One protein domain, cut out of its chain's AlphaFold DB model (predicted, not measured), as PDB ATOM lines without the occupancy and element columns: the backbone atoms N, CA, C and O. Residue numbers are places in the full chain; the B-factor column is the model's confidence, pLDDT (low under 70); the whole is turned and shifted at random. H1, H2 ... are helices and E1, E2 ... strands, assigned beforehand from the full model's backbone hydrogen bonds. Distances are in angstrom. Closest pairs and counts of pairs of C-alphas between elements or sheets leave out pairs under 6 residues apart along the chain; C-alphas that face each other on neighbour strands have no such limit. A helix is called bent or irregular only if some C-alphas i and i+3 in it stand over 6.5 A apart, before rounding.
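Overview. This is residues 19 to 84 of the 180 residues of the protein "DUF2085 domain-containing protein" of Candidatus Micrarchaeota archaeon (UniProt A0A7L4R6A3). What is the main picture? A small, strongly twisted sheet of two hairpins side by side, E1 with E2 and E3 with E4, has a helical hairpin at one side: H1 packs on one face over the inner strands E1 and E4, and H2 lies beyond it, off the sheet. What is it built of? The printed part has 66 residues with two named helices and four named strands, in the order H1 H2 E1 E2 E3 E4, of mixed class, helices and strands. The sheet order is E2, E1, E4, E3, antiparallel throughout. How large is it? It is compact, with a radius of gyration of the C-alphas of 10.9 A and spans of 29 by 24 by 14 A.

Arrangement. How do the helices stand? H1, residues 19 to 27, and H2, residues 32 to 40, form a helical hairpin and touch, their closest C-alphas being Ala 26 and Ala 33, 5.2 A apart. They run opposite ways at a steep tilt of 38 degrees, only just past shallow. How are the strands joined? E1, residues 52 to 55, and E2, residues 58 to 61, are an antiparallel hairpin, with N 53 and O 60 at 2.8 A, within hydrogen-bond range. E3, residues 74 to 76, and E4, residues 79 to 83, are another, with N 81 and O 74 at 2.7 A, within hydrogen-bond range; the pairing is staggered: E4 pairs with E3 over its residues 79 to 81 and with its antiparallel neighbour E1 over its residues 82 to 83, and N 54 and O 82 are within hydrogen-bond range at 2.8 A. Where is H1? It is on the sheet at a height of 8.7 A, over E4 and only just over E1, with 3 C-alphas there; the closest C-alphas of H1 and E4 are Pro 23 and Tyr 82, 5.1 A apart. H2 is not on the sheet. What of the helix backbones? In H2 every O i to N i+4 pair is within hydrogen-bond range, in H1 3 of 5.

Along the chain. Where do the helices lie? H1 begins at C-alpha 19 (-25.852, -43.623, 40.288) and spans 13.8 A; it is irregular, but only just, with C-alphas 20 and 23 at 6.7 A. H2 spans 12.7 A. Where does the last strand end? E4, 12.7 A long, ends at C-alpha 83 (-34.179, -42.191, 35.010).

Size, cuts and confidence. Which points are farthest apart? The C-alphas of Leu 42 and Gly 78 are, at 30.8 A. Which links are long? Those from H2 to E1 and from E2 to E3 are long, and the printed part has no cut. Where is confidence low? Residue 46 and residues 63 to 70 are under 70 in pLDDT; the mean of the printed part is 86.6.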
ATOM      1  N   ILE A  19     -24.397 -43.867  40.218       96.25
ATOM      2  CA  ILE A  19     -25.852 -43.623  40.288       96.25
ATOM      3  C   ILE A  19     -26.191 -42.227  39.757       96.25
ATOM      4  O   ILE A  19     -27.114 -42.074  38.962       96.25
ATOM      5  N   PHE A  20     -25.424 -41.221  40.178       96.75
ATOM      6  CA  PHE A  20     -25.649 -39.832  39.788       96.75
ATOM      7  C   PHE A  20     -25.118 -39.517  38.395       96.75
ATOM      8  O   PHE A  20     -25.678 -38.652  37.744       96.75
ATOM      9  N   ILE A  21     -24.070 -40.203  37.931       96.81
ATOM     10  CA  ILE A  21     -23.469 -39.970  36.609       96.81
ATOM     11  C   ILE A  21     -24.301 -40.610  35.486       96.81
ATOM     12  O   ILE A  21     -24.399 -40.045  34.399       96.81
ATOM     13  N   THR A  22     -24.928 -41.760  35.745       95.88
ATOM     14  CA  THR A  22     -25.679 -42.539  34.742       95.88
ATOM     15  C   THR A  22     -26.691 -41.717  33.929       95.88
ATOM     16  O   THR A  22     -26.604 -41.763  32.703       95.88
ATOM     17  N   PRO A  23     -27.612 -40.934  34.530       95.25
ATOM     18  CA  PRO A  23     -28.596 -40.188  33.744       95.25
ATOM     19  C   PRO A  23     -27.972 -39.080  32.881       95.25
ATOM     20  O   PRO A  23     -28.509 -38.768  31.824       95.25
ATOM     21  N   PHE A  24     -26.821 -38.516  33.271       96.06
ATOM     22  CA  PHE A  24     -26.100 -37.540  32.440       96.06
ATOM     23  C   PHE A  24     -25.389 -38.203  31.260       96.06
ATOM     24  O   PHE A  24     -25.327 -37.618  30.185       96.06
ATOM     25  N   LEU A  25     -24.860 -39.416  31.448       96.62
ATOM     26  CA  LEU A  25     -24.297 -40.200  30.350       96.62
ATOM     27  C   LEU A  25     -25.382 -40.604  29.353       96.62
ATOM     28  O   LEU A  25     -25.156 -40.503  28.153       96.62
ATOM     29  N   ALA A  26     -26.556 -41.003  29.851       94.62
ATOM     30  CA  ALA A  26     -27.705 -41.316  29.012       94.62
ATOM     31  C   ALA A  26     -28.161 -40.082  28.214       94.62
ATOM     32  O   ALA A  26     -28.305 -40.165  27.004       94.62
ATOM     33  N   ALA A  27     -28.254 -38.916  28.864       94.06
ATOM     34  CA  ALA A  27     -28.576 -37.648  28.202       94.06
ATOM     35  C   ALA A  27     -27.544 -37.184  27.159       94.06
ATOM     36  O   ALA A  27     -27.835 -36.294  26.364       94.06
ATOM     37  N   ALA A  28     -26.336 -37.745  27.188       95.38
ATOM     38  CA  ALA A  28     -25.259 -37.458  26.250       95.38
ATOM     39  C   ALA A  28     -25.078 -38.566  25.191       95.38
ATOM     40  O   ALA A  28     -24.023 -38.606  24.556       95.38
ATOM     41  N   ASP A  29     -26.046 -39.481  25.047       93.00
ATOM     42  CA  ASP A  29     -25.994 -40.647  24.149       93.00
ATOM     43  C   ASP A  29     -24.723 -41.503  24.323       93.00
ATOM     44  O   ASP A  29     -24.162 -42.066  23.379       93.00
ATOM     45  N   ASN A  30     -24.222 -41.601  25.559       95.69
ATOM     46  CA  ASN A  30     -23.016 -42.359  25.864       95.69
ATOM     47  C   ASN A  30     -23.352 -43.814  26.227       95.69
ATOM     48  O   ASN A  30     -24.017 -44.075  27.231       95.69
ATOM     49  N   SER A  31     -22.796 -44.772  25.480       93.06
ATOM     50  CA  SER A  31     -23.030 -46.215  25.669       93.06
ATOM     51  C   SER A  31     -22.588 -46.768  27.031       93.06
ATOM     52  O   SER A  31     -23.030 -47.842  27.440       93.06
ATOM     53  N   ALA A  32     -21.756 -46.042  27.787       95.12
ATOM     54  CA  ALA A  32     -21.440 -46.405  29.167       95.12
ATOM     55  C   ALA A  32     -22.681 -46.382  30.079       95.12
ATOM     56  O   ALA A  32     -22.712 -47.106  31.078       95.12
ATOM     57  N   ALA A  33     -23.709 -45.594  29.737       93.81
ATOM     58  CA  ALA A  33     -24.964 -45.545  30.480       93.81
ATOM     59  C   ALA A  33     -25.662 -46.911  30.512       93.81
ATOM     60  O   ALA A  33     -26.086 -47.342  31.584       93.81
ATOM     61  N   ASP A  34     -25.702 -47.633  29.388       91.56
ATOM     62  CA  ASP A  34     -26.332 -48.957  29.295       91.56
ATOM     63  C   ASP A  34     -25.675 -49.966  30.239       91.56
ATOM     64  O   ASP A  34     -26.354 -50.721  30.940       91.56
ATOM     65  N   GLY A  35     -24.340 -49.938  30.304       92.69
ATOM     66  CA  GLY A  35     -23.567 -50.780  31.212       92.69
ATOM     67  C   GLY A  35     -23.849 -50.466  32.680       92.69
ATOM     68  O   GLY A  35     -24.025 -51.382  33.485       92.69
ATOM     69  N   LEU A  36     -23.942 -49.179  33.035       93.88
ATOM     70  CA  LEU A  36     -24.266 -48.759  34.400       93.88
ATOM     71  C   LEU A  36     -25.699 -49.123  34.773       93.88
ATOM     72  O   LEU A  36     -25.923 -49.702  35.836       93.88
ATOM     73  N   TYR A  37     -26.665 -48.858  33.897       92.50
ATOM     74  CA  TYR A  37     -28.030 -49.312  34.094       92.50
ATOM     75  C   TYR A  37     -28.057 -50.824  34.331       92.50
ATOM     76  O   TYR A  37     -28.581 -51.279  35.353       92.50
ATOM     77  N   TRP A  38     -27.473 -51.619  33.434       90.06
ATOM     78  CA  TRP A  38     -27.416 -53.071  33.586       90.06
ATOM     79  C   TRP A  38     -26.821 -53.483  34.940       90.06
ATOM     80  O   TRP A  38     -27.438 -54.274  35.656       90.06
ATOM     81  N   LEU A  39     -25.704 -52.878  35.349       91.19
ATOM     82  CA  LEU A  39     -25.062 -53.159  36.632       91.19
ATOM     83  C   LEU A  39     -26.020 -52.940  37.815       91.19
ATOM     84  O   LEU A  39     -26.186 -53.829  38.651       91.19
ATOM     85  N   TYR A  40     -26.699 -51.792  37.874       91.94
ATOM     86  CA  TYR A  40     -27.628 -51.479  38.967       91.94
ATOM     87  C   TYR A  40     -28.938 -52.265  38.917       91.94
ATOM     88  O   TYR A  40     -29.629 -52.349  39.929       91.94
ATOM     89  N   SER A  41     -29.276 -52.915  37.799       87.19
ATOM     90  CA  SER A  41     -30.442 -53.809  37.800       87.19
ATOM     91  C   SER A  41     -30.276 -55.078  38.619       87.19
ATOM     92  O   SER A  41     -31.273 -55.710  38.956       87.19
ATOM     93  N   LEU A  42     -29.040 -55.430  38.980       86.38
ATOM     94  CA  LEU A  42     -28.771 -56.521  39.914       86.38
ATOM     95  C   LEU A  42     -29.122 -56.141  41.358       86.38
ATOM     96  O   LEU A  42     -29.407 -57.017  42.169       86.38
ATOM     97  N   THR A  43     -29.084 -54.848  41.686       82.50
ATOM     98  CA  THR A  43     -29.314 -54.345  43.047       82.50
ATOM     99  C   THR A  43     -30.684 -53.697  43.211       82.50
ATOM    100  O   THR A  43     -31.223 -53.704  44.315       82.50
ATOM    101  N   CYS A  44     -31.279 -53.188  42.130       79.44
ATOM    102  CA  CYS A  44     -32.592 -52.561  42.132       79.44
ATOM    103  C   CYS A  44     -33.427 -53.019  40.929       79.44
ATOM    104  O   CYS A  44     -33.056 -52.824  39.770       79.44
ATOM    105  N   HIS A  45     -34.633 -53.533  41.187       70.88
ATOM    106  CA  HIS A  45     -35.652 -53.680  40.149       70.88
ATOM    107  C   HIS A  45     -36.158 -52.287  39.761       70.88
ATOM    108  O   HIS A  45     -37.037 -51.728  40.413       70.88
ATOM    109  N   GLN A  46     -35.541 -51.704  38.734       67.06
ATOM    110  CA  GLN A  46     -35.754 -50.330  38.280       67.06
ATOM    111  C   GLN A  46     -37.216 -50.099  37.847       67.06
ATOM    112  O   GLN A  46     -37.581 -50.306  36.692       67.06
ATOM    113  N   GLN A  47     -38.063 -49.681  38.792       80.06
ATOM    114  CA  GLN A  47     -39.437 -49.250  38.530       80.06
ATOM    115  C   GLN A  47     -39.453 -47.745  38.283       80.06
ATOM    116  O   GLN A  47     -39.233 -46.954  39.204       80.06
ATOM    117  N   VAL A  48     -39.740 -47.358  37.041       81.69
ATOM    118  CA  VAL A  48     -39.752 -45.959  36.587       81.69
ATOM    119  C   VAL A  48     -40.720 -45.110  37.415       81.69
ATOM    120  O   VAL A  48     -40.356 -44.028  37.864       81.69
ATOM    121  N   SER A  49     -41.896 -45.656  37.739       81.62
ATOM    122  CA  SER A  49     -42.913 -45.011  38.589       81.62
ATOM    123  C   SER A  49     -42.456 -44.655  40.014       81.62
ATOM    124  O   SER A  49     -43.141 -43.917  40.721       81.62
ATOM    125  N   ARG A  50     -41.313 -45.181  40.467       86.50
ATOM    126  CA  ARG A  50     -40.753 -44.960  41.813       86.50
ATOM    127  C   ARG A  50     -39.339 -44.373  41.767       86.50
ATOM    128  O   ARG A  50     -38.632 -44.382  42.778       86.50
ATOM    129  N   SER A  51     -38.914 -43.919  40.590       90.88
ATOM    130  CA  SER A  51     -37.600 -43.334  40.339       90.88
ATOM    131  C   SER A  51     -37.691 -41.819  40.149       90.88
ATOM    132  O   SER A  51     -38.769 -41.255  39.944       90.88
ATOM    133  N   ILE A  52     -36.534 -41.172  40.233       93.31
ATOM    134  CA  ILE A  52     -36.318 -39.775  39.851       93.31
ATOM    135  C   ILE A  52     -35.570 -39.738  38.519       93.31
ATOM    136  O   ILE A  52     -34.809 -40.654  38.208       93.31
ATOM    137  N   CYS A  53     -35.800 -38.698  37.730       94.06
ATOM    138  CA  CYS A  53     -35.274 -38.538  36.383       94.06
ATOM    139  C   CYS A  53     -34.562 -37.201  36.241       94.06
ATOM    140  O   CYS A  53     -34.972 -36.195  36.822       94.06
ATOM    141  N   LEU A  54     -33.512 -37.195  35.428       95.50
ATOM    142  CA  LEU A  54     -32.880 -35.985  34.935       95.50
ATOM    143  C   LEU A  54     -33.634 -35.500  33.697       95.50
ATOM    144  O   LEU A  54     -33.628 -36.175  32.673       95.50
ATOM    145  N   PHE A  55     -34.247 -34.327  33.793       94.75
ATOM    146  CA  PHE A  55     -34.823 -33.595  32.668       94.75
ATOM    147  C   PHE A  55     -33.952 -32.370  32.349       94.75
ATOM    148  O   PHE A  55     -33.153 -31.956  33.196       94.75
ATOM    149  N   PRO A  56     -34.143 -31.705  31.193       92.31
ATOM    150  CA  PRO A  56     -33.442 -30.458  30.875       92.31
ATOM    151  C   PRO A  56     -33.599 -29.361  31.943       92.31
ATOM    152  O   PRO A  56     -32.685 -28.571  32.161       92.31
ATOM    153  N   GLY A  57     -34.742 -29.327  32.641       90.81
ATOM    154  CA  GLY A  57     -35.017 -28.391  33.739       90.81
ATOM    155  C   GLY A  57     -34.480 -28.816  35.113       90.81
ATOM    156  O   GLY A  57     -34.680 -28.091  36.086       90.81
ATOM    157  N   GLY A  58     -33.827 -29.978  35.217       93.56
ATOM    158  CA  GLY A  58     -33.288 -30.523  36.462       93.56
ATOM    159  C   GLY A  58     -33.877 -31.879  36.854       93.56
ATOM    160  O   GLY A  58     -34.540 -32.557  36.069       93.56
ATOM    161  N   ILE A  59     -33.600 -32.292  38.093       94.38
ATOM    162  CA  ILE A  59     -34.037 -33.586  38.626       94.38
ATOM    163  C   ILE A  59     -35.476 -33.469  39.136       94.38
ATOM    164  O   ILE A  59     -35.769 -32.624  39.981       94.38
ATOM    165  N   SER A  60     -36.363 -34.335  38.651       92.62
ATOM    166  CA  SER A  60     -37.754 -34.415  39.108       92.62
ATOM    167  C   SER A  60     -38.299 -35.844  39.017       92.62
ATOM    168  O   SER A  60     -37.582 -36.770  38.643       92.62
ATOM    169  N   ASP A  61     -39.557 -36.055  39.397       91.62
ATOM    170  CA  ASP A  61     -40.187 -37.376  39.356       91.62
ATOM    171  C   ASP A  61     -40.384 -37.863  37.910       91.62
ATOM    172  O   ASP A  61     -40.951 -37.150  37.079       91.62
ATOM    173  N   CYS A  62     -39.951 -39.100  37.629       85.81
ATOM    174  CA  CYS A  62     -39.877 -39.660  36.275       85.81
ATOM    175  C   CYS A  62     -41.197 -39.715  35.505       85.81
ATOM    176  O   CYS A  62     -41.195 -39.619  34.283       85.81
ATOM    177  N   SER A  63     -42.329 -39.912  36.174       69.88
ATOM    178  CA  SER A  63     -43.595 -40.114  35.475       69.88
ATOM    179  C   SER A  63     -44.789 -39.850  36.377       69.88
ATOM    180  O   SER A  63     -44.762 -40.229  37.546       69.88
ATOM    181  N   ASP A  64     -45.878 -39.368  35.781       62.28
ATOM    182  CA  ASP A  64     -47.227 -39.474  36.361       62.28
ATOM    183  C   ASP A  64     -47.948 -40.758  35.873       62.28
ATOM    184  O   ASP A  64     -49.085 -41.034  36.248       62.28
ATOM    185  N   VAL A  65     -47.277 -41.568  35.042       55.03
ATOM    186  CA  VAL A  65     -47.798 -42.788  34.406       55.03
ATOM    187  C   VAL A  65     -47.140 -44.015  35.036       55.03
ATOM    188  O   VAL A  65     -45.921 -44.083  35.152       55.03
ATOM    189  N   GLN A  66     -47.938 -45.006  35.433       55.91
ATOM    190  CA  GLN A  66     -47.480 -46.268  36.028       55.91
ATOM    191  C   GLN A  66     -46.769 -47.166  35.002       55.91
ATOM    192  O   GLN A  66     -47.250 -48.228  34.617       55.91
ATOM    193  N   ALA A  67     -45.581 -46.756  34.558       60.88
ATOM    194  CA  ALA A  67     -44.656 -47.654  33.891       60.88
ATOM    195  C   ALA A  67     -44.087 -48.618  34.947       60.88
ATOM    196  O   ALA A  67     -43.266 -48.255  35.798       60.88
ATOM    197  N   HIS A  68     -44.588 -49.854  34.921       59.31
ATOM    198  CA  HIS A  68     -44.122 -50.958  35.767       59.31
ATOM    199  C   HIS A  68     -42.897 -51.679  35.187       59.31
ATOM    200  O   HIS A  68     -42.376 -52.601  35.813       59.31
ATOM    201  N   TYR A  69     -42.439 -51.269  34.003       64.69
ATOM    202  CA  TYR A  69     -41.297 -51.841  33.305       64.69
ATOM    203  C   TYR A  69     -40.111 -50.877  33.294       64.69
ATOM    204  O   TYR A  69     -40.235 -49.681  33.566       64.69
ATOM    205  N   ARG A  70     -38.941 -51.434  32.989       67.88
ATOM    206  CA  ARG A  70     -37.687 -50.703  32.882       67.88
ATOM    207  C   ARG A  70     -37.693 -49.818  31.639       67.88
ATOM    208  O   ARG A  70     -37.891 -50.327  30.541       67.88
ATOM    209  N   ALA A  71     -37.412 -48.534  31.811       75.00
ATOM    210  CA  ALA A  71     -37.168 -47.614  30.708       75.00
ATOM    211  C   ALA A  71     -35.832 -46.898  30.929       75.00
ATOM    212  O   ALA A  71     -35.461 -46.635  32.074       75.00
ATOM    213  N   TYR A  72     -35.119 -46.617  29.839       80.88
ATOM    214  CA  TYR A  72     -33.889 -45.810  29.839       80.88
ATOM    215  C   TYR A  72     -34.153 -44.346  29.479       80.88
ATOM    216  O   TYR A  72     -33.272 -43.503  29.622       80.88
ATOM    217  N   GLU A  73     -35.389 -44.060  29.085       87.06
ATOM    218  CA  GLU A  73     -35.880 -42.769  28.639       87.06
ATOM    219  C   GLU A  73     -37.368 -42.675  28.997       87.06
ATOM    220  O   GLU A  73     -38.098 -43.671  28.928       87.06
ATOM    221  N   VAL A  74     -37.812 -41.500  29.429       88.75
ATOM    222  CA  VAL A  74     -39.209 -41.206  29.750       88.75
ATOM    223  C   VAL A  74     -39.617 -39.885  29.124       88.75
ATOM    224  O   VAL A  74     -38.832 -38.949  29.086       88.75
ATOM    225  N   GLU A  75     -40.867 -39.775  28.694       88.12
ATOM    226  CA  GLU A  75     -41.416 -38.529  28.161       88.12
ATOM    227  C   GLU A  75     -42.406 -37.927  29.163       88.12
ATOM    228  O   GLU A  75     -43.391 -38.570  29.541       88.12
ATOM    229  N   LYS A  76     -42.162 -36.685  29.603       85.88
ATOM    230  CA  LYS A  76     -43.049 -35.942  30.511       85.88
ATOM    231  C   LYS A  76     -43.226 -34.507  30.026       85.88
ATOM    232  O   LYS A  76     -42.291 -33.716  30.039       85.88
ATOM    233  N   GLY A  77     -44.445 -34.157  29.615       84.12
ATOM    234  CA  GLY A  77     -44.763 -32.792  29.173       84.12
ATOM    235  C   GLY A  77     -43.999 -32.346  27.919       84.12
ATOM    236  O   GLY A  77     -43.698 -31.164  27.793       84.12
ATOM    237  N   GLY A  78     -43.666 -33.282  27.021       86.50
ATOM    238  CA  GLY A  78     -42.865 -33.020  25.817       86.50
ATOM    239  C   GLY A  78     -41.366 -32.868  26.082       86.50
ATOM    240  O   GLY A  78     -40.648 -32.353  25.227       86.50
ATOM    241  N   LEU A  79     -40.912 -33.251  27.279       90.31
ATOM    242  CA  LEU A  79     -39.507 -33.305  27.644       90.31
ATOM    243  C   LEU A  79     -39.088 -34.750  27.886       90.31
ATOM    244  O   LEU A  79     -39.687 -35.457  28.703       90.31
ATOM    245  N   THR A  80     -37.977 -35.107  27.262       91.38
ATOM    246  CA  THR A  80     -37.251 -36.342  27.510       91.38
ATOM    247  C   THR A  80     -36.542 -36.284  28.860       91.38
ATOM    248  O   THR A  80     -35.839 -35.321  29.179       91.38
ATOM    249  N   GLY A  81     -36.726 -37.320  29.667       92.75
ATOM    250  CA  GLY A  81     -36.091 -37.516  30.958       92.75
ATOM    251  C   GLY A  81     -35.331 -38.832  31.017       92.75
ATOM    252  O   GLY A  81     -35.747 -39.838  30.448       92.75
ATOM    253  N   TYR A  82     -34.238 -38.838  31.771       93.38
ATOM    254  CA  TYR A  82     -33.380 -40.007  31.939       93.38
ATOM    255  C   TYR A  82     -33.450 -40.491  33.391       93.38
ATOM    256  O   TYR A  82     -33.037 -39.758  34.298       93.38
ATOM    257  N   PRO A  83     -34.007 -41.685  33.657       92.88
ATOM    258  CA  PRO A  83     -34.179 -42.191  35.010       92.88
ATOM    259  C   PRO A  83     -32.849 -42.471  35.690       92.88
ATOM    260  O   PRO A  83     -31.891 -42.939  35.092       92.88
ATOM    261  N   PHE A  84     -32.804 -42.267  36.998       94.38
ATOM    262  CA  PHE A  84     -31.707 -42.788  37.795       94.38
ATOM    263  C   PHE A  84     -31.717 -44.329  37.728       94.38
ATOM    264  O   PHE A  84     -32.786 -44.947  37.601       94.38
TER     265      PHE A  84